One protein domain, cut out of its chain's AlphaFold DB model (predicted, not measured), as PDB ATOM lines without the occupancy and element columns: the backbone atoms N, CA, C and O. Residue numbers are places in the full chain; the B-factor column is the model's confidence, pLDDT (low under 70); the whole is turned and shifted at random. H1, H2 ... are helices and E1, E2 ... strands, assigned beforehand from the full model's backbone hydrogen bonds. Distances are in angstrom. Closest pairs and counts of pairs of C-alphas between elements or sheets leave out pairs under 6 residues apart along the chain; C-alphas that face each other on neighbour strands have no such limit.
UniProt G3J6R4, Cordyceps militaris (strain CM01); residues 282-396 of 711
ATOM      1  N   ILE A 282      -4.147 -11.419 -43.151       87.00
ATOM      2  CA  ILE A 282      -5.003 -12.425 -42.513       87.00
ATOM      3  C   ILE A 282      -4.577 -12.567 -41.054       87.00
ATOM      4  O   ILE A 282      -3.410 -12.840 -40.766       87.00
ATOM      5  N   LEU A 283      -5.523 -12.376 -40.140       89.12
ATOM      6  CA  LEU A 283      -5.354 -12.606 -38.709       89.12
ATOM      7  C   LEU A 283      -5.886 -13.999 -38.379       89.12
ATOM      8  O   LEU A 283      -7.036 -14.289 -38.696       89.12
ATOM      9  N   LYS A 284      -5.080 -14.856 -37.747       88.62
ATOM     10  CA  LYS A 284      -5.477 -16.238 -37.429       88.62
ATOM     11  C   LYS A 284      -5.419 -16.520 -35.936       88.62
ATOM     12  O   LYS A 284      -4.784 -15.782 -35.174       88.62
ATOM     13  N   ASN A 285      -6.044 -17.631 -35.550       87.12
ATOM     14  CA  ASN A 285      -6.161 -18.101 -34.169       87.12
ATOM     15  C   ASN A 285      -6.798 -17.026 -33.280       87.12
ATOM     16  O   ASN A 285      -6.233 -16.626 -32.260       87.12
ATOM     17  N   LEU A 286      -7.939 -16.496 -33.725       89.12
ATOM     18  CA  LEU A 286      -8.700 -15.503 -32.979       89.12
ATOM     19  C   LEU A 286      -9.483 -16.197 -31.863       89.12
ATOM     20  O   LEU A 286     -10.442 -16.919 -32.128       89.12
ATOM     21  N   VAL A 287      -9.088 -15.959 -30.613       89.12
ATOM     22  CA  VAL A 287      -9.753 -16.551 -29.440       89.12
ATOM     23  C   VAL A 287     -10.562 -15.478 -28.710       89.12
ATOM     24  O   VAL A 287      -9.991 -14.448 -28.347       89.12
ATOM     25  N   PRO A 288     -11.873 -15.667 -28.481       89.19
ATOM     26  CA  PRO A 288     -12.684 -14.742 -27.694       89.19
ATOM     27  C   PRO A 288     -12.180 -14.633 -26.250       89.19
ATOM     28  O   PRO A 288     -12.053 -15.636 -25.556       89.19
ATOM     29  N   VAL A 289     -11.924 -13.408 -25.784       88.25
ATOM     30  CA  VAL A 289     -11.456 -13.120 -24.411       88.25
ATOM     31  C   VAL A 289     -12.523 -12.387 -23.597       88.25
ATOM     32  O   VAL A 289     -12.598 -12.535 -22.382       88.25
ATOM     33  N   GLY A 290     -13.364 -11.583 -24.247       85.56
ATOM     34  CA  GLY A 290     -14.449 -10.880 -23.572       85.56
ATOM     35  C   GLY A 290     -15.276 -10.027 -24.518       85.56
ATOM     36  O   GLY A 290     -14.929  -9.854 -25.683       85.56
ATOM     37  N   ILE A 291     -16.367  -9.463 -24.013       84.50
ATOM     38  CA  ILE A 291     -17.272  -8.608 -24.784       84.50
ATOM     39  C   ILE A 291     -17.213  -7.196 -24.210       84.50
ATOM     40  O   ILE A 291     -17.287  -6.990 -23.001       84.50
ATOM     41  N   ASN A 292     -17.052  -6.208 -25.084       81.19
ATOM     42  CA  ASN A 292     -17.244  -4.809 -24.749       81.19
ATOM     43  C   ASN A 292     -18.677  -4.425 -25.118       81.19
ATOM     44  O   ASN A 292     -18.995  -4.323 -26.299       81.19
ATOM     45  N   THR A 293     -19.530  -4.204 -24.121       74.38
ATOM     46  CA  THR A 293     -20.951  -3.871 -24.315       74.38
ATOM     47  C   THR A 293     -21.187  -2.461 -24.862       74.38
ATOM     48  O   THR A 293     -22.330  -2.092 -25.121       74.38
ATOM     49  N   GLY A 294     -20.122  -1.680 -25.073       67.69
ATOM     50  CA  GLY A 294     -20.217  -0.324 -25.598       67.69
ATOM     51  C   GLY A 294     -20.786   0.668 -24.583       67.69
ATOM     52  O   GLY A 294     -21.017   0.344 -23.419       67.69
ATOM     53  N   ASP A 295     -20.981   1.904 -25.036       66.25
ATOM     54  CA  ASP A 295     -21.574   2.990 -24.252       66.25
ATOM     55  C   ASP A 295     -22.534   3.772 -25.158       66.25
ATOM     56  O   ASP A 295     -22.123   4.288 -26.208       66.25
ATOM     57  N   LYS A 296     -23.814   3.841 -24.760       56.66
ATOM     58  CA  LYS A 296     -24.885   4.516 -25.511       56.66
ATOM     59  C   LYS A 296     -24.604   6.010 -25.682       56.66
ATOM     60  O   LYS A 296     -25.001   6.579 -26.692       56.66
ATOM     61  N   VAL A 297     -23.869   6.625 -24.752       57.56
ATOM     62  CA  VAL A 297     -23.538   8.061 -24.783       57.56
ATOM     63  C   VAL A 297     -22.513   8.387 -25.877       57.56
ATOM     64  O   VAL A 297     -22.518   9.483 -26.429       57.56
ATOM     65  N   ARG A 298     -21.641   7.433 -26.235       56.03
ATOM     66  CA  ARG A 298     -20.566   7.615 -27.232       56.03
ATOM     67  C   ARG A 298     -20.810   6.877 -28.554       56.03
ATOM     68  O   ARG A 298     -19.868   6.738 -29.332       56.03
ATOM     69  N   ALA A 299     -22.023   6.364 -28.783       57.00
ATOM     70  CA  ALA A 299     -22.386   5.552 -29.953       57.00
ATOM     71  C   ALA A 299     -21.422   4.372 -30.227       57.00
ATOM     72  O   ALA A 299     -21.232   3.957 -31.371       57.00
ATOM     73  N   ARG A 300     -20.784   3.821 -29.183       62.69
ATOM     74  CA  ARG A 300     -19.871   2.678 -29.333       62.69
ATOM     75  C   ARG A 300     -20.687   1.398 -29.447       62.69
ATOM     76  O   ARG A 300     -21.366   1.027 -28.492       62.69
ATOM     77  N   GLN A 301     -20.603   0.739 -30.598       66.31
ATOM     78  CA  GLN A 301     -21.231  -0.561 -30.833       66.31
ATOM     79  C   GLN A 301     -20.589  -1.655 -29.967       66.31
ATOM     80  O   GLN A 301     -19.429  -1.547 -29.560       66.31
ATOM     81  N   CYS A 302     -21.368  -2.702 -29.678       80.25
ATOM     82  CA  CYS A 302     -20.887  -3.895 -28.988       80.25
ATOM     83  C   CYS A 302     -19.752  -4.535 -29.801       80.25
ATOM     84  O   CYS A 302     -19.912  -4.777 -30.996       80.25
ATOM     85  N   ALA A 303     -18.613  -4.806 -29.164       85.31
ATOM     86  CA  ALA A 303     -17.448  -5.376 -29.830       85.31
ATOM     87  C   ALA A 303     -16.904  -6.585 -29.065       85.31
ATOM     88  O   ALA A 303     -16.721  -6.540 -27.846       85.31
ATOM     89  N   LEU A 304     -16.599  -7.658 -29.788       88.38
ATOM     90  CA  LEU A 304     -15.958  -8.843 -29.240       88.38
ATOM     91  C   LEU A 304     -14.448  -8.616 -29.163       88.38
ATOM     92  O   LEU A 304     -13.802  -8.375 -30.181       88.38
ATOM     93  N   ARG A 305     -13.869  -8.710 -27.968       89.62
ATOM     94  CA  ARG A 305     -12.415  -8.725 -27.801       89.62
ATOM     95  C   ARG A 305     -11.901 -10.127 -28.076       89.62
ATOM     96  O   ARG A 305     -12.283 -11.076 -27.390       89.62
ATOM     97  N   VAL A 306     -11.000 -10.226 -29.041       90.19
ATOM     98  CA  VAL A 306     -10.322 -11.459 -29.421       90.19
ATOM     99  C   VAL A 306      -8.815 -11.305 -29.236       90.19
ATOM    100  O   VAL A 306      -8.253 -10.251 -29.538       90.19
ATOM    101  N   SER A 307      -8.144 -12.341 -28.739       90.62
ATOM    102  CA  SER A 307      -6.685 -12.413 -28.791       90.62
ATOM    103  C   SER A 307      -6.248 -12.905 -30.162       90.62
ATOM    104  O   SER A 307      -6.793 -13.887 -30.662       90.62
ATOM    105  N   VAL A 308      -5.255 -12.243 -30.751       88.81
ATOM    106  CA  VAL A 308      -4.720 -12.579 -32.072       88.81
ATOM    107  C   VAL A 308      -3.469 -13.439 -31.916       88.81
ATOM    108  O   VAL A 308      -2.464 -12.969 -31.383       88.81
ATOM    109  N   GLY A 309      -3.518 -14.686 -32.392       83.31
ATOM    110  CA  GLY A 309      -2.376 -15.601 -32.323       83.31
ATOM    111  C   GLY A 309      -1.342 -15.387 -33.432       83.31
ATOM    112  O   GLY A 309      -0.141 -15.444 -33.175       83.31
ATOM    113  N   SER A 310      -1.775 -15.109 -34.667       84.19
ATOM    114  CA  SER A 310      -0.871 -14.828 -35.793       84.19
ATOM    115  C   SER A 310      -1.468 -13.820 -36.786       84.19
ATOM    116  O   SER A 310      -2.648 -13.483 -36.718       84.19
ATOM    117  N   GLY A 311      -0.631 -13.265 -37.672       81.31
ATOM    118  CA  GLY A 311      -1.016 -12.191 -38.609       81.31
ATOM    119  C   GLY A 311      -0.595 -10.775 -38.188       81.31
ATOM    120  O   GLY A 311      -0.666  -9.840 -38.985       81.31
ATOM    121  N   LEU A 312      -0.069 -10.614 -36.966       84.31
ATOM    122  CA  LEU A 312       0.532  -9.371 -36.452       84.31
ATOM    123  C   LEU A 312       2.054  -9.482 -36.254       84.31
ATOM    124  O   LEU A 312       2.630  -8.795 -35.416       84.31
ATOM    125  N   GLU A 313       2.733 -10.318 -37.041       82.94
ATOM    126  CA  GLU A 313       4.162 -10.630 -36.866       82.94
ATOM    127  C   GLU A 313       5.082  -9.404 -36.870       82.94
ATOM    128  O   GLU A 313       6.064  -9.352 -36.133       82.94
ATOM    129  N   ARG A 314       4.763  -8.389 -37.685       82.81
ATOM    130  CA  ARG A 314       5.528  -7.131 -37.721       82.81
ATOM    131  C   ARG A 314       5.481  -6.396 -36.379       82.81
ATOM    132  O   ARG A 314       6.443  -5.723 -36.039       82.81
ATOM    133  N   LEU A 315       4.388  -6.539 -35.628       83.38
ATOM    134  CA  LEU A 315       4.215  -5.949 -34.302       83.38
ATOM    135  C   LEU A 315       4.814  -6.843 -33.210       83.38
ATOM    136  O   LEU A 315       5.487  -6.340 -32.313       83.38
ATOM    137  N   THR A 316       4.609  -8.163 -33.283       79.50
ATOM    138  CA  THR A 316       5.096  -9.092 -32.251       79.50
ATOM    139  C   THR A 316       6.621  -9.208 -32.232       79.50
ATOM    140  O   THR A 316       7.184  -9.369 -31.152       79.50
ATOM    141  N   LYS A 317       7.292  -9.032 -33.383       84.56
ATOM    142  CA  LYS A 317       8.763  -8.978 -33.497       84.56
ATOM    143  C   LYS A 317       9.394  -7.727 -32.871       84.56
ATOM    144  O   LYS A 317      10.595  -7.731 -32.619       84.56
ATOM    145  N   LEU A 318       8.624  -6.661 -32.631       85.19
ATOM    146  CA  LEU A 318       9.138  -5.430 -32.024       85.19
ATOM    147  C   LEU A 318       9.122  -5.509 -30.484       85.19
ATOM    148  O   LEU A 318       8.167  -6.060 -29.917       85.19
ATOM    149  N   PRO A 319      10.115  -4.906 -29.799       82.81
ATOM    150  CA  PRO A 319      10.099  -4.723 -28.345       82.81
ATOM    151  C   PRO A 319       8.861  -3.944 -27.885       82.81
ATOM    152  O   PRO A 319       8.409  -3.039 -28.589       82.81
ATOM    153  N   VAL A 320       8.335  -4.254 -26.693       80.06
ATOM    154  CA  VAL A 320       7.074  -3.683 -26.166       80.06
ATOM    155  C   VAL A 320       7.081  -2.149 -26.186       80.06
ATOM    156  O   VAL A 320       6.115  -1.543 -26.651       80.06
ATOM    157  N   ASP A 321       8.204  -1.531 -25.815       80.31
ATOM    158  CA  ASP A 321       8.365  -0.070 -25.771       80.31
ATOM    159  C   ASP A 321       8.298   0.584 -27.161       80.31
ATOM    160  O   ASP A 321       7.833   1.715 -27.318       80.31
ATOM    161  N   GLN A 322       8.706  -0.141 -28.207       85.31
ATOM    162  CA  GLN A 322       8.685   0.345 -29.589       85.31
ATOM    163  C   GLN A 322       7.342   0.091 -30.287       85.31
ATOM    164  O   GLN A 322       7.012   0.791 -31.247       85.31
ATOM    165  N   ARG A 323       6.526  -0.860 -29.804       86.50
ATOM    166  CA  ARG A 323       5.220  -1.202 -30.407       86.50
ATOM    167  C   ARG A 323       4.264  -0.015 -30.429       86.50
ATOM    168  O   ARG A 323       3.630   0.243 -31.453       86.50
ATOM    169  N   LYS A 324       4.178   0.735 -29.325       86.56
ATOM    170  CA  LYS A 324       3.286   1.904 -29.223       86.56
ATOM    171  C   LYS A 324       3.698   3.006 -30.202       86.56
ATOM    172  O   LYS A 324       2.841   3.573 -30.883       86.56
ATOM    173  N   LYS A 325       5.006   3.252 -30.344       87.31
ATOM    174  CA  LYS A 325       5.558   4.210 -31.313       87.31
ATOM    175  C   LYS A 325       5.273   3.774 -32.755       87.31
ATOM    176  O   LYS A 325       4.699   4.546 -33.518       87.31
ATOM    177  N   PHE A 326       5.532   2.506 -33.081       87.62
ATOM    178  CA  PHE A 326       5.251   1.933 -34.400       87.62
ATOM    179  C   PHE A 326       3.775   2.057 -34.800       87.62
ATOM    180  O   PHE A 326       3.477   2.471 -35.920       87.62
ATOM    181  N   LEU A 327       2.846   1.737 -33.891       85.94
ATOM    182  CA  LEU A 327       1.406   1.877 -34.130       85.94
ATOM    183  C   LEU A 327       0.964   3.342 -34.239       85.94
ATOM    184  O   LEU A 327      -0.059   3.616 -34.855       85.94
ATOM    185  N   THR A 328       1.688   4.293 -33.657       85.56
ATOM    186  CA  THR A 328       1.324   5.713 -33.770       85.56
ATOM    187  C   THR A 328       1.781   6.291 -35.113       85.56
ATOM    188  O   THR A 328       1.026   7.023 -35.753       85.56
ATOM    189  N   GLU A 329       2.973   5.902 -35.573       87.06
ATOM    190  CA  GLU A 329       3.561   6.338 -36.847       87.06
ATOM    191  C   GLU A 329       2.925   5.631 -38.061       87.06
ATOM    192  O   GLU A 329       2.671   6.258 -39.087       87.06
ATOM    193  N   ASN A 330       2.574   4.344 -37.943       85.56
ATOM    194  CA  ASN A 330       1.996   3.549 -39.033       85.56
ATOM    195  C   ASN A 330       0.474   3.409 -38.894       85.56
ATOM    196  O   ASN A 330      -0.059   2.355 -38.532       85.56
ATOM    197  N   ARG A 331      -0.262   4.478 -39.220       82.00
ATOM    198  CA  ARG A 331      -1.740   4.465 -39.220       82.00
ATOM    199  C   ARG A 331      -2.353   3.537 -40.276       82.00
ATOM    200  O   ARG A 331      -3.471   3.075 -40.092       82.00
ATOM    201  N   SER A 332      -1.616   3.217 -41.338       80.69
ATOM    202  CA  SER A 332      -2.041   2.265 -42.373       80.69
ATOM    203  C   SER A 332      -1.949   0.800 -41.936       80.69
ATOM    204  O   SER A 332      -2.626  -0.049 -42.505       80.69
ATOM    205  N   PHE A 333      -1.132   0.480 -40.927       82.31
ATOM    206  CA  PHE A 333      -1.054  -0.871 -40.376       82.31
ATOM    207  C   PHE A 333      -2.286  -1.126 -39.502       82.31
ATOM    208  O   PHE A 333      -2.382  -0.538 -38.426       82.31
ATOM    209  N   LEU A 334      -3.218  -1.957 -39.983       83.44
ATOM    210  CA  LEU A 334      -4.545  -2.198 -39.398       83.44
ATOM    211  C   LEU A 334      -5.309  -0.877 -39.144       83.44
ATOM    212  O   LEU A 334      -5.297  -0.342 -38.025       83.44
ATOM    213  N   PRO A 335      -5.916  -0.284 -40.188       83.75
ATOM    214  CA  PRO A 335      -6.651   0.966 -40.038       83.75
ATOM    215  C   PRO A 335      -7.815   0.809 -39.048       83.75
ATOM    216  O   PRO A 335      -8.313  -0.288 -38.794       83.75
ATOM    217  N   HIS A 336      -8.221   1.914 -38.423       83.94
ATOM    218  CA  HIS A 336      -9.406   1.898 -37.567       83.94
ATOM    219  C   HIS A 336     -10.652   1.632 -38.422       83.94
ATOM    220  O   HIS A 336     -10.770   2.219 -39.492       83.94
ATOM    221  N   GLN A 337     -11.551   0.762 -37.947       84.88
ATOM    222  CA  GLN A 337     -12.702   0.262 -38.709       84.88
ATOM    223  C   GLN A 337     -12.296  -0.421 -40.021       84.88
ATOM    224  O   GLN A 337     -12.991  -0.320 -41.027       84.88
ATOM    225  N   ALA A 338     -11.171  -1.143 -40.021       86.88
ATOM    226  CA  ALA A 338     -10.834  -1.976 -41.166       86.88
ATOM    227  C   ALA A 338     -11.884  -3.084 -41.325       86.88
ATOM    228  O   ALA A 338     -12.193  -3.784 -40.357       86.88
ATOM    229  N   PHE A 339     -12.435  -3.227 -42.526       89.62
ATOM    230  CA  PHE A 339     -13.439  -4.241 -42.818       89.62
ATOM    231  C   PHE A 339     -12.774  -5.612 -42.977       89.62
ATOM    232  O   PHE A 339     -11.727  -5.736 -43.618       89.62
ATOM    233  N   GLY A 340     -13.357  -6.640 -42.364       89.12
ATOM    234  CA  GLY A 340     -12.810  -7.989 -42.385       89.12
ATOM    235  C   GLY A 340     -13.873  -9.067 -42.554       89.12
ATOM    236  O   GLY A 340     -14.933  -9.025 -41.925       89.12
ATOM    237  N   ALA A 341     -13.560 -10.057 -43.387       90.50
ATOM    238  CA  ALA A 341     -14.328 -11.286 -43.520       90.50
ATOM    239  C   ALA A 341     -13.889 -12.277 -42.435       90.50
ATOM    240  O   ALA A 341     -12.718 -12.658 -42.363       90.50
ATOM    241  N   ILE A 342     -14.836 -12.687 -41.595       90.81
ATOM    242  CA  ILE A 342     -14.637 -13.677 -40.540       90.81
ATOM    243  C   ILE A 342     -14.894 -15.059 -41.127       90.81
ATOM    244  O   ILE A 342     -15.979 -15.321 -41.649       90.81
ATOM    245  N   SER A 343     -13.914 -15.948 -41.030       88.81
ATOM    246  CA  SER A 343     -13.986 -17.300 -41.575       88.81
ATOM    247  C   SER A 343     -13.504 -18.353 -40.579       88.81
ATOM    248  O   SER A 343     -12.775 -18.072 -39.631       88.81
ATOM    249  N   SER A 344     -13.948 -19.587 -40.796       86.75
ATOM    250  CA  SER A 344     -13.541 -20.780 -40.053       86.75
ATOM    251  C   SER A 344     -13.349 -21.915 -41.055       86.75
ATOM    252  O   SER A 344     -14.241 -22.185 -41.862       86.75
ATOM    253  N   ASN A 345     -12.165 -22.535 -41.067       78.44
ATOM    254  CA  ASN A 345     -11.798 -23.615 -41.996       78.44
ATOM    255  C   ASN A 345     -12.113 -23.309 -43.480       78.44
ATOM    256  O   ASN A 345     -12.589 -24.166 -44.221       78.44
ATOM    257  N   GLY A 346     -11.891 -22.065 -43.917       75.25
ATOM    258  CA  GLY A 346     -12.148 -21.628 -45.296       75.25
ATOM    259  C   GLY A 346     -13.608 -21.286 -45.626       75.25
ATOM    260  O   GLY A 346     -13.874 -20.831 -46.736       75.25
ATOM    261  N   THR A 347     -14.540 -21.441 -44.679       80.31
ATOM    262  CA  THR A 347     -15.945 -21.024 -44.828       80.31
ATOM    263  C   THR A 347     -16.156 -19.658 -44.187       80.31
ATOM    264  O   THR A 347     -15.723 -19.431 -43.058       80.31
ATOM    265  N   ILE A 348     -16.814 -18.737 -44.889       86.81
ATOM    266  CA  ILE A 348     -17.108 -17.392 -44.381       86.81
ATOM    267  C   ILE A 348     -18.309 -17.478 -43.439       86.81
ATOM    268  O   ILE A 348     -19.346 -18.027 -43.786       86.81
ATOM    269  N   LEU A 349     -18.174 -16.934 -42.235       85.81
ATOM    270  CA  LEU A 349     -19.258 -16.851 -41.253       85.81
ATOM    271  C   LEU A 349     -19.992 -15.504 -41.338       85.81
ATOM    272  O   LEU A 349     -21.177 -15.420 -41.016       85.81
ATOM    273  N   GLY A 350     -19.289 -14.455 -41.773       87.25
ATOM    274  CA  GLY A 350     -19.822 -13.119 -42.032       87.25
ATOM    275  C   GLY A 350     -18.742 -12.049 -41.886       87.25
ATOM    276  O   GLY A 350     -17.564 -12.330 -42.095       87.25
ATOM    277  N   PHE A 351     -19.131 -10.828 -41.516       90.31
ATOM    278  CA  PHE A 351     -18.245  -9.662 -41.553       90.31
ATOM    279  C   PHE A 351     -18.186  -8.892 -40.237       90.31
ATOM    280  O   PHE A 351     -19.177  -8.784 -39.502       90.31
ATOM    281  N   ALA A 352     -17.021  -8.310 -39.964       90.62
ATOM    282  CA  ALA A 352     -16.789  -7.462 -38.806       90.62
ATOM    283  C   ALA A 352     -15.812  -6.325 -39.122       90.62
ATOM    284  O   ALA A 352     -14.936  -6.442 -39.976       90.62
ATOM    285  N   PHE A 353     -15.936  -5.232 -38.376       89.88
ATOM    286  CA  PHE A 353     -15.001  -4.118 -38.394       89.88
ATOM    287  C   PHE A 353     -13.980  -4.255 -37.267       89.88
ATOM    288  O   PHE A 353     -14.329  -4.403 -36.094       89.88
ATOM    289  N   ALA A 354     -12.702  -4.148 -37.615       89.50
ATOM    290  CA  ALA A 354     -11.604  -4.122 -36.667       89.50
ATOM    291  C   ALA A 354     -11.500  -2.738 -36.008       89.50
ATOM    292  O   ALA A 354     -11.120  -1.738 -36.623       89.50
ATOM    293  N   VAL A 355     -11.817  -2.669 -34.718       87.75
ATOM    294  CA  VAL A 355     -11.698  -1.455 -33.911       87.75
ATOM    295  C   VAL A 355     -10.275  -1.375 -33.367       87.75
ATOM    296  O   VAL A 355      -9.895  -2.070 -32.423       87.75
ATOM    297  N   ARG A 356      -9.473  -0.498 -33.975       86.81
ATOM    298  CA  ARG A 356      -8.089  -0.247 -33.558       86.81
ATOM    299  C   ARG A 356      -8.054   0.452 -32.195       86.81
ATOM    300  O   ARG A 356      -8.438   1.617 -32.106       86.81
ATOM    301  N   ASN A 357      -7.525  -0.231 -31.179       87.12
ATOM    302  CA  ASN A 357      -7.140   0.346 -29.890       87.12
ATOM    303  C   ASN A 357      -5.648   0.075 -29.641       87.12
ATOM    304  O   ASN A 357      -5.223  -1.077 -29.591       87.12
ATOM    305  N   ILE A 358      -4.849   1.135 -29.509       85.88
ATOM    306  CA  ILE A 358      -3.389   1.028 -29.387       85.88
ATOM    307  C   ILE A 358      -3.004   0.285 -28.104       85.88
ATOM    308  O   ILE A 358      -2.128  -0.575 -28.146       85.88
ATOM    309  N   ASP A 359      -3.675   0.564 -26.985       86.88
ATOM    310  CA  ASP A 359      -3.304  -0.023 -25.692       86.88
ATOM    311  C   ASP A 359      -3.639  -1.523 -25.612       86.88
ATOM    312  O   ASP A 359      -2.968  -2.273 -24.904       86.88
ATOM    313  N   ASP A 360      -4.634  -1.986 -26.374       86.56
ATOM    314  CA  ASP A 360      -4.995  -3.406 -26.466       86.56
ATOM    315  C   ASP A 360      -4.063  -4.175 -27.419       86.56
ATOM    316  O   ASP A 360      -3.657  -5.300 -27.119       86.56
ATOM    317  N   LEU A 361      -3.645  -3.547 -28.526       87.19
ATOM    318  CA  LEU A 361      -2.756  -4.153 -29.524       87.19
ATOM    319  C   LEU A 361      -1.306  -4.318 -29.039       87.19
ATOM    320  O   LEU A 361      -0.591  -5.179 -29.547       87.19
ATOM    321  N   VAL A 362      -0.849  -3.507 -28.079       87.62
ATOM    322  CA  VAL A 362       0.521  -3.591 -27.530       87.62
ATOM    323  C   VAL A 362       0.708  -4.808 -26.607       87.62
ATOM    324  O   VAL A 362       1.839  -5.286 -26.459       87.62
ATOM    325  N   ARG A 363      -0.381  -5.331 -26.023       85.12
ATOM    326  CA  ARG A 363      -0.377  -6.470 -25.086       85.12
ATOM    327  C   ARG A 363       0.193  -7.746 -25.721       85.12
ATOM    328  O   ARG A 363       0.313  -7.860 -26.940       85.12
ATOM    329  N   ASN A 364       0.565  -8.713 -24.882       81.19
ATOM    330  CA  ASN A 364       1.033 -10.027 -25.320       81.19
ATOM    331  C   ASN A 364       0.212 -11.137 -24.635       81.19
ATOM    332  O   ASN A 364       0.370 -11.306 -23.426       81.19
ATOM    333  N   PRO A 365      -0.652 -11.875 -25.357       83.25
ATOM    334  CA  PRO A 365      -0.979 -11.735 -26.782       83.25
ATOM    335  C   PRO A 365      -1.724 -10.425 -27.102       83.25
ATOM    336  O   PRO A 365      -2.349  -9.823 -26.226       83.25
ATOM    337  N   ALA A 366      -1.643  -9.968 -28.355       88.38
ATOM    338  CA  ALA A 366      -2.300  -8.736 -28.796       88.38
ATOM    339  C   ALA A 366      -3.826  -8.910 -28.794       88.38
ATOM    340  O   ALA A 366      -4.339  -9.914 -29.296       88.38
ATOM    341  N   LEU A 367      -4.550  -7.928 -28.254       88.88
ATOM    342  CA  LEU A 367      -6.011  -7.931 -28.217       88.88
ATOM    343  C   LEU A 367      -6.573  -7.024 -29.317       88.88
ATOM    344  O   LEU A 367      -6.156  -5.875 -29.464       88.88
ATOM    345  N   LEU A 368      -7.548  -7.533 -30.068       90.38
ATOM    346  CA  LEU A 368      -8.284  -6.800 -31.095       90.38
ATOM    347  C   LEU A 368      -9.777  -6.798 -30.758       90.38
ATOM    348  O   LEU A 368     -10.329  -7.816 -30.354       90.38
ATOM    349  N   SER A 369     -10.441  -5.657 -30.934       89.94
ATOM    350  CA  SER A 369     -11.896  -5.561 -30.797       89.94
ATOM    351  C   SER A 369     -12.555  -5.669 -32.173       89.94
ATOM    352  O   SER A 369     -12.229  -4.891 -33.065       89.94
ATOM    353  N   LEU A 370     -13.477  -6.615 -32.346       90.62
ATOM    354  CA  LEU A 370     -14.238  -6.841 -33.576       90.62
ATOM    355  C   LEU A 370     -15.698  -6.422 -33.376       90.62
ATOM    356  O   LEU A 370     -16.392  -6.978 -32.524       90.62
ATOM    357  N   SER A 371     -16.163  -5.449 -34.156       90.38
ATOM    358  CA  SER A 371     -17.567  -5.025 -34.196       90.38
ATOM    359  C   SER A 371     -18.276  -5.759 -35.328       90.38
ATOM    360  O   SER A 371     -17.982  -5.513 -36.496       90.38
ATOM    361  N   PHE A 372     -19.164  -6.695 -35.004       88.38
ATOM    362  CA  PHE A 372     -19.858  -7.502 -36.009       88.38
ATOM    363  C   PHE A 372     -20.960  -6.710 -36.713       88.38
ATOM    364  O   PHE A 372     -21.655  -5.909 -36.092       88.38
ATOM    365  N   CYS A 373     -21.145  -6.978 -38.006       85.19
ATOM    366  CA  CYS A 373     -22.177  -6.318 -38.809       85.19
ATOM    367  C   CYS A 373     -23.594  -6.840 -38.510       85.19
ATOM    368  O   CYS A 373     -24.573  -6.149 -38.778       85.19
ATOM    369  N   SER A 374     -23.709  -8.058 -37.968       82.75
ATOM    370  CA  SER A 374     -24.979  -8.671 -37.575       82.75
ATOM    371  C   SER A 374     -24.827  -9.494 -36.290       82.75
ATOM    372  O   SER A 374     -23.745 -10.016 -35.993       82.75
ATOM    373  N   SER A 375     -25.919  -9.630 -35.534       83.50
ATOM    374  CA  SER A 375     -25.973 -10.478 -34.334       83.50
ATOM    375  C   SER A 375     -25.810 -11.959 -34.670       83.50
ATOM    376  O   SER A 375     -25.103 -12.671 -33.965       83.50
ATOM    377  N   GLU A 376     -26.393 -12.406 -35.782       82.69
ATOM    378  CA  GLU A 376     -26.293 -13.790 -36.253       82.69
ATOM    379  C   GLU A 376     -24.844 -14.169 -36.603       82.69
ATOM    380  O   GLU A 376     -24.374 -15.250 -36.246       82.69
ATOM    381  N   THR A 377     -24.088 -13.268 -37.242       84.06
ATOM    382  CA  THR A 377     -22.656 -13.493 -37.500       84.06
ATOM    383  C   THR A 377     -21.872 -13.613 -36.196       84.06
ATOM    384  O   THR A 377     -20.996 -14.470 -36.093       84.06
ATOM    385  N   MET A 378     -22.183 -12.785 -35.195       87.50
ATOM    386  CA  MET A 378     -21.525 -12.859 -33.890       87.50
ATOM    387  C   MET A 378     -21.809 -14.200 -33.201       87.50
ATOM    388  O   MET A 378     -20.883 -14.832 -32.697       87.50
ATOM    389  N   GLU A 379     -23.056 -14.669 -33.228       86.75
ATOM    390  CA  GLU A 379     -23.448 -15.968 -32.673       86.75
ATOM    391  C   GLU A 379     -22.749 -17.136 -33.389       86.75
ATOM    392  O   GLU A 379     -22.175 -18.010 -32.733       86.75
ATOM    393  N   LYS A 380     -22.710 -17.119 -34.731       85.19
ATOM    394  CA  LYS A 380     -21.987 -18.116 -35.542       85.19
ATOM    395  C   LYS A 380     -20.489 -18.115 -35.240       85.19
ATOM    396  O   LYS A 380     -19.897 -19.189 -35.112       85.19
ATOM    397  N   ALA A 381     -19.882 -16.935 -35.108       85.81
ATOM    398  CA  ALA A 381     -18.465 -16.786 -34.791       85.81
ATOM    399  C   ALA A 381     -18.137 -17.299 -33.380       85.81
ATOM    400  O   ALA A 381     -17.163 -18.028 -33.217       85.81
ATOM    401  N   LEU A 382     -18.965 -16.985 -32.379       87.31
ATOM    402  CA  LEU A 382     -18.799 -17.478 -31.008       87.31
ATOM    403  C   LEU A 382     -18.984 -18.996 -30.920       87.31
ATOM    404  O   LEU A 382     -18.156 -19.678 -30.322       87.31
ATOM    405  N   SER A 383     -20.022 -19.531 -31.563       85.62
ATOM    406  CA  SER A 383     -20.290 -20.974 -31.590       85.62
ATOM    407  C   SER A 383     -19.135 -21.746 -32.235       85.62
ATOM    408  O   SER A 383     -18.679 -22.748 -31.687       85.62
ATOM    409  N   ASN A 384     -18.598 -21.242 -33.354       84.12
ATOM    410  CA  ASN A 384     -17.415 -21.823 -33.995       84.12
ATOM    411  C   ASN A 384     -16.165 -21.688 -33.125       84.12
ATOM    412  O   ASN A 384     -15.405 -22.642 -33.007       84.12
ATOM    413  N   ALA A 385     -15.951 -20.537 -32.488       82.06
ATOM    414  CA  ALA A 385     -14.790 -20.337 -31.631       82.06
ATOM    415  C   ALA A 385     -14.756 -21.330 -30.455       82.06
ATOM    416  O   ALA A 385     -13.678 -21.788 -30.085       82.06
ATOM    417  N   ILE A 386     -15.920 -21.705 -29.914       79.19
ATOM    418  CA  ILE A 386     -16.040 -22.726 -28.862       79.19
ATOM    419  C   ILE A 386     -15.746 -24.133 -29.409       79.19
ATOM    420  O   ILE A 386     -15.103 -24.927 -28.727       79.19
ATOM    421  N   GLN A 387     -16.202 -24.449 -30.625       80.19
ATOM    422  CA  GLN A 387     -16.115 -25.799 -31.196       80.19
ATOM    423  C   GLN A 387     -14.777 -26.106 -31.884       80.19
ATOM    424  O   GLN A 387     -14.203 -27.167 -31.656       80.19
ATOM    425  N   SER A 388     -14.303 -25.217 -32.760       69.56
ATOM    426  CA  SER A 388     -13.182 -25.475 -33.675       69.56
ATOM    427  C   SER A 388     -11.916 -24.678 -33.358       69.56
ATOM    428  O   SER A 388     -10.859 -25.027 -33.874       69.56
ATOM    429  N   GLN A 389     -12.014 -23.608 -32.555       71.31
ATOM    430  CA  GLN A 389     -10.921 -22.687 -32.178       71.31
ATOM    431  C   GLN A 389     -10.101 -22.085 -33.345       71.31
ATOM    432  O   GLN A 389      -9.110 -21.395 -33.117       71.31
ATOM    433  N   ASN A 390     -10.545 -22.259 -34.593       81.06
ATOM    434  CA  ASN A 390      -9.850 -21.824 -35.807       81.06
ATOM    435  C   ASN A 390     -10.577 -20.656 -36.476       81.06
ATOM    436  O   ASN A 390     -10.986 -20.736 -37.635       81.06
ATOM    437  N   LEU A 391     -10.769 -19.570 -35.728       88.81
ATOM    438  CA  LEU A 391     -11.364 -18.351 -36.263       88.81
ATOM    439  C   LEU A 391     -10.278 -17.484 -36.919       88.81
ATOM    440  O   LEU A 391      -9.252 -17.171 -36.304       88.81
ATOM    441  N   GLU A 392     -10.520 -17.084 -38.163       90.75
ATOM    442  CA  GLU A 392      -9.657 -16.205 -38.947       90.75
ATOM    443  C   GLU A 392     -10.422 -14.928 -39.341       90.75
ATOM    444  O   GLU A 392     -11.636 -14.944 -39.545       90.75
ATOM    445  N   SER A 393      -9.713 -13.803 -39.434       90.38
ATOM    446  CA  SER A 393     -10.229 -12.537 -39.963       90.38
ATOM    447  C   SER A 393      -9.336 -12.086 -41.102       90.38
ATOM    448  O   SER A 393      -8.184 -11.698 -40.897       90.38
ATOM    449  N   THR A 394      -9.891 -12.090 -42.302       89.00
ATOM    450  CA  THR A 394      -9.232 -11.607 -43.510       89.00
ATOM    451  C   THR A 394      -9.596 -10.149 -43.723       89.00
ATOM    452  O   THR A 394     -10.769  -9.844 -43.906       89.00
ATOM    453  N   LEU A 395      -8.612  -9.250 -43.693       88.00
ATOM    454  CA  LEU A 395      -8.827  -7.836 -44.007       88.00
ATOM    455  C   LEU A 395      -9.108  -7.669 -45.502       88.00
ATOM    456  O   LEU A 395      -8.405  -8.240 -46.334       88.00
ATOM    457  N   VAL A 396     -10.139  -6.891 -45.814       87.12
ATOM    458  CA  VAL A 396     -10.629  -6.650 -47.171       87.12
ATOM    459  C   VAL A 396     -10.375  -5.182 -47.519       87.12
ATOM    460  O   VAL A 396     -10.606  -4.308 -46.681       87.12
TER     461      VAL A 396
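This is residues 282 to 396 of the 711 residues of a protein of Cordyceps militaris (strain CM01) (UniProt G3J6R4). The core is a small closed barrel of six strands, E1 to E6, with the 13-residue helix H4 across its outside on one side and the small helices H1, H2 and H3 gathered on the opposite side. The hairpin of E1 and E2 sticks out from the barrel at its short link, the 10 residues between the two strands, with residue 297 at the tip. The printed part has 115 residues with four named helices and six named strands, in the order E1 E2 H1 H2 E3 E4 H3 E5 H4 E6. The ring runs E1, E2, E5, E4, E3, E6 and back to E1, antiparallel throughout; the class is mixed, helices and strands. The whole is compact, with a radius of gyration of the C-alphas of 13.7 A and spans of 38 by 37 by 24 A.

Begin at the barrel with E1, residues 282 to 292, which bends by 84 degrees at residue 285. It forms a hairpin with E2, residues 303 to 310: look for N 292 and O 303, 2.8 A apart. On the other side of E2 is E5, residues 366 to 372, with N 304 and O 370 at 2.8 A. Next comes E4, residues 347 to 355, where N 353 and O 371 are 2.8 A apart. E4 forms a hairpin with E3, residues 338 to 344, with N 342 and O 350 at 2.8 A. E6, residues 391 to 395, pairs with E3 through N 341 and O 394, 2.8 A, and closes the ring with E1 through N 283 and O 393, 2.8 A. The pairing of E1 is staggered: residues 282 to 283 with E6, residues 284 to 292 with E2. H4, residues 375 to 387, lies outside the barrel at a height over the sheet of 8.0 A, across the strands at 71 degrees to E4 on the local plane; the closest C-alphas of the two are those of Gly 350 and Thr 377, 5.4 A. H3, residues 358 to 361, stands at the sheet's level; its C-alpha of Asp 360 is 5.0 A from that of Leu 367 in E5. H2, residues 320 to 329, is not on the barrel but touches H3, the closest C-alphas being those of Lys 324 and Ile 358, 6.7 A. H1, residues 313 to 316, is only just on the barrel, with 5 pairs of C-alphas within 10 A, and is close to H2 but not clearly touching, the C-alphas of Leu 315 and Arg 323 being 6.2 A apart. Every O i to N i+4 pair is within hydrogen-bond range in H4 and 4 of 6 are in H2; H1 and H3 are too short for such a pair.

Find C-alpha 282 at (-5.003, -12.425, -42.513), where E1 begins; it measures 22.9 A to C-alpha 292. E4 spans 22.8 A, E2 20.0 A, E3 and E5 19.0 A each, H4 18.5 A and H2 15.1 A. E6 ends at C-alpha 395, (-8.827, -7.836, -44.007).

The two C-alphas farthest apart, those of Asp 321 and Glu 376, are 38.7 A apart. The printed part has no cut and no long link. The mean pLDDT of the printed part is 83.8; look for values under 70 at residues 294 to 301 and at residue 388.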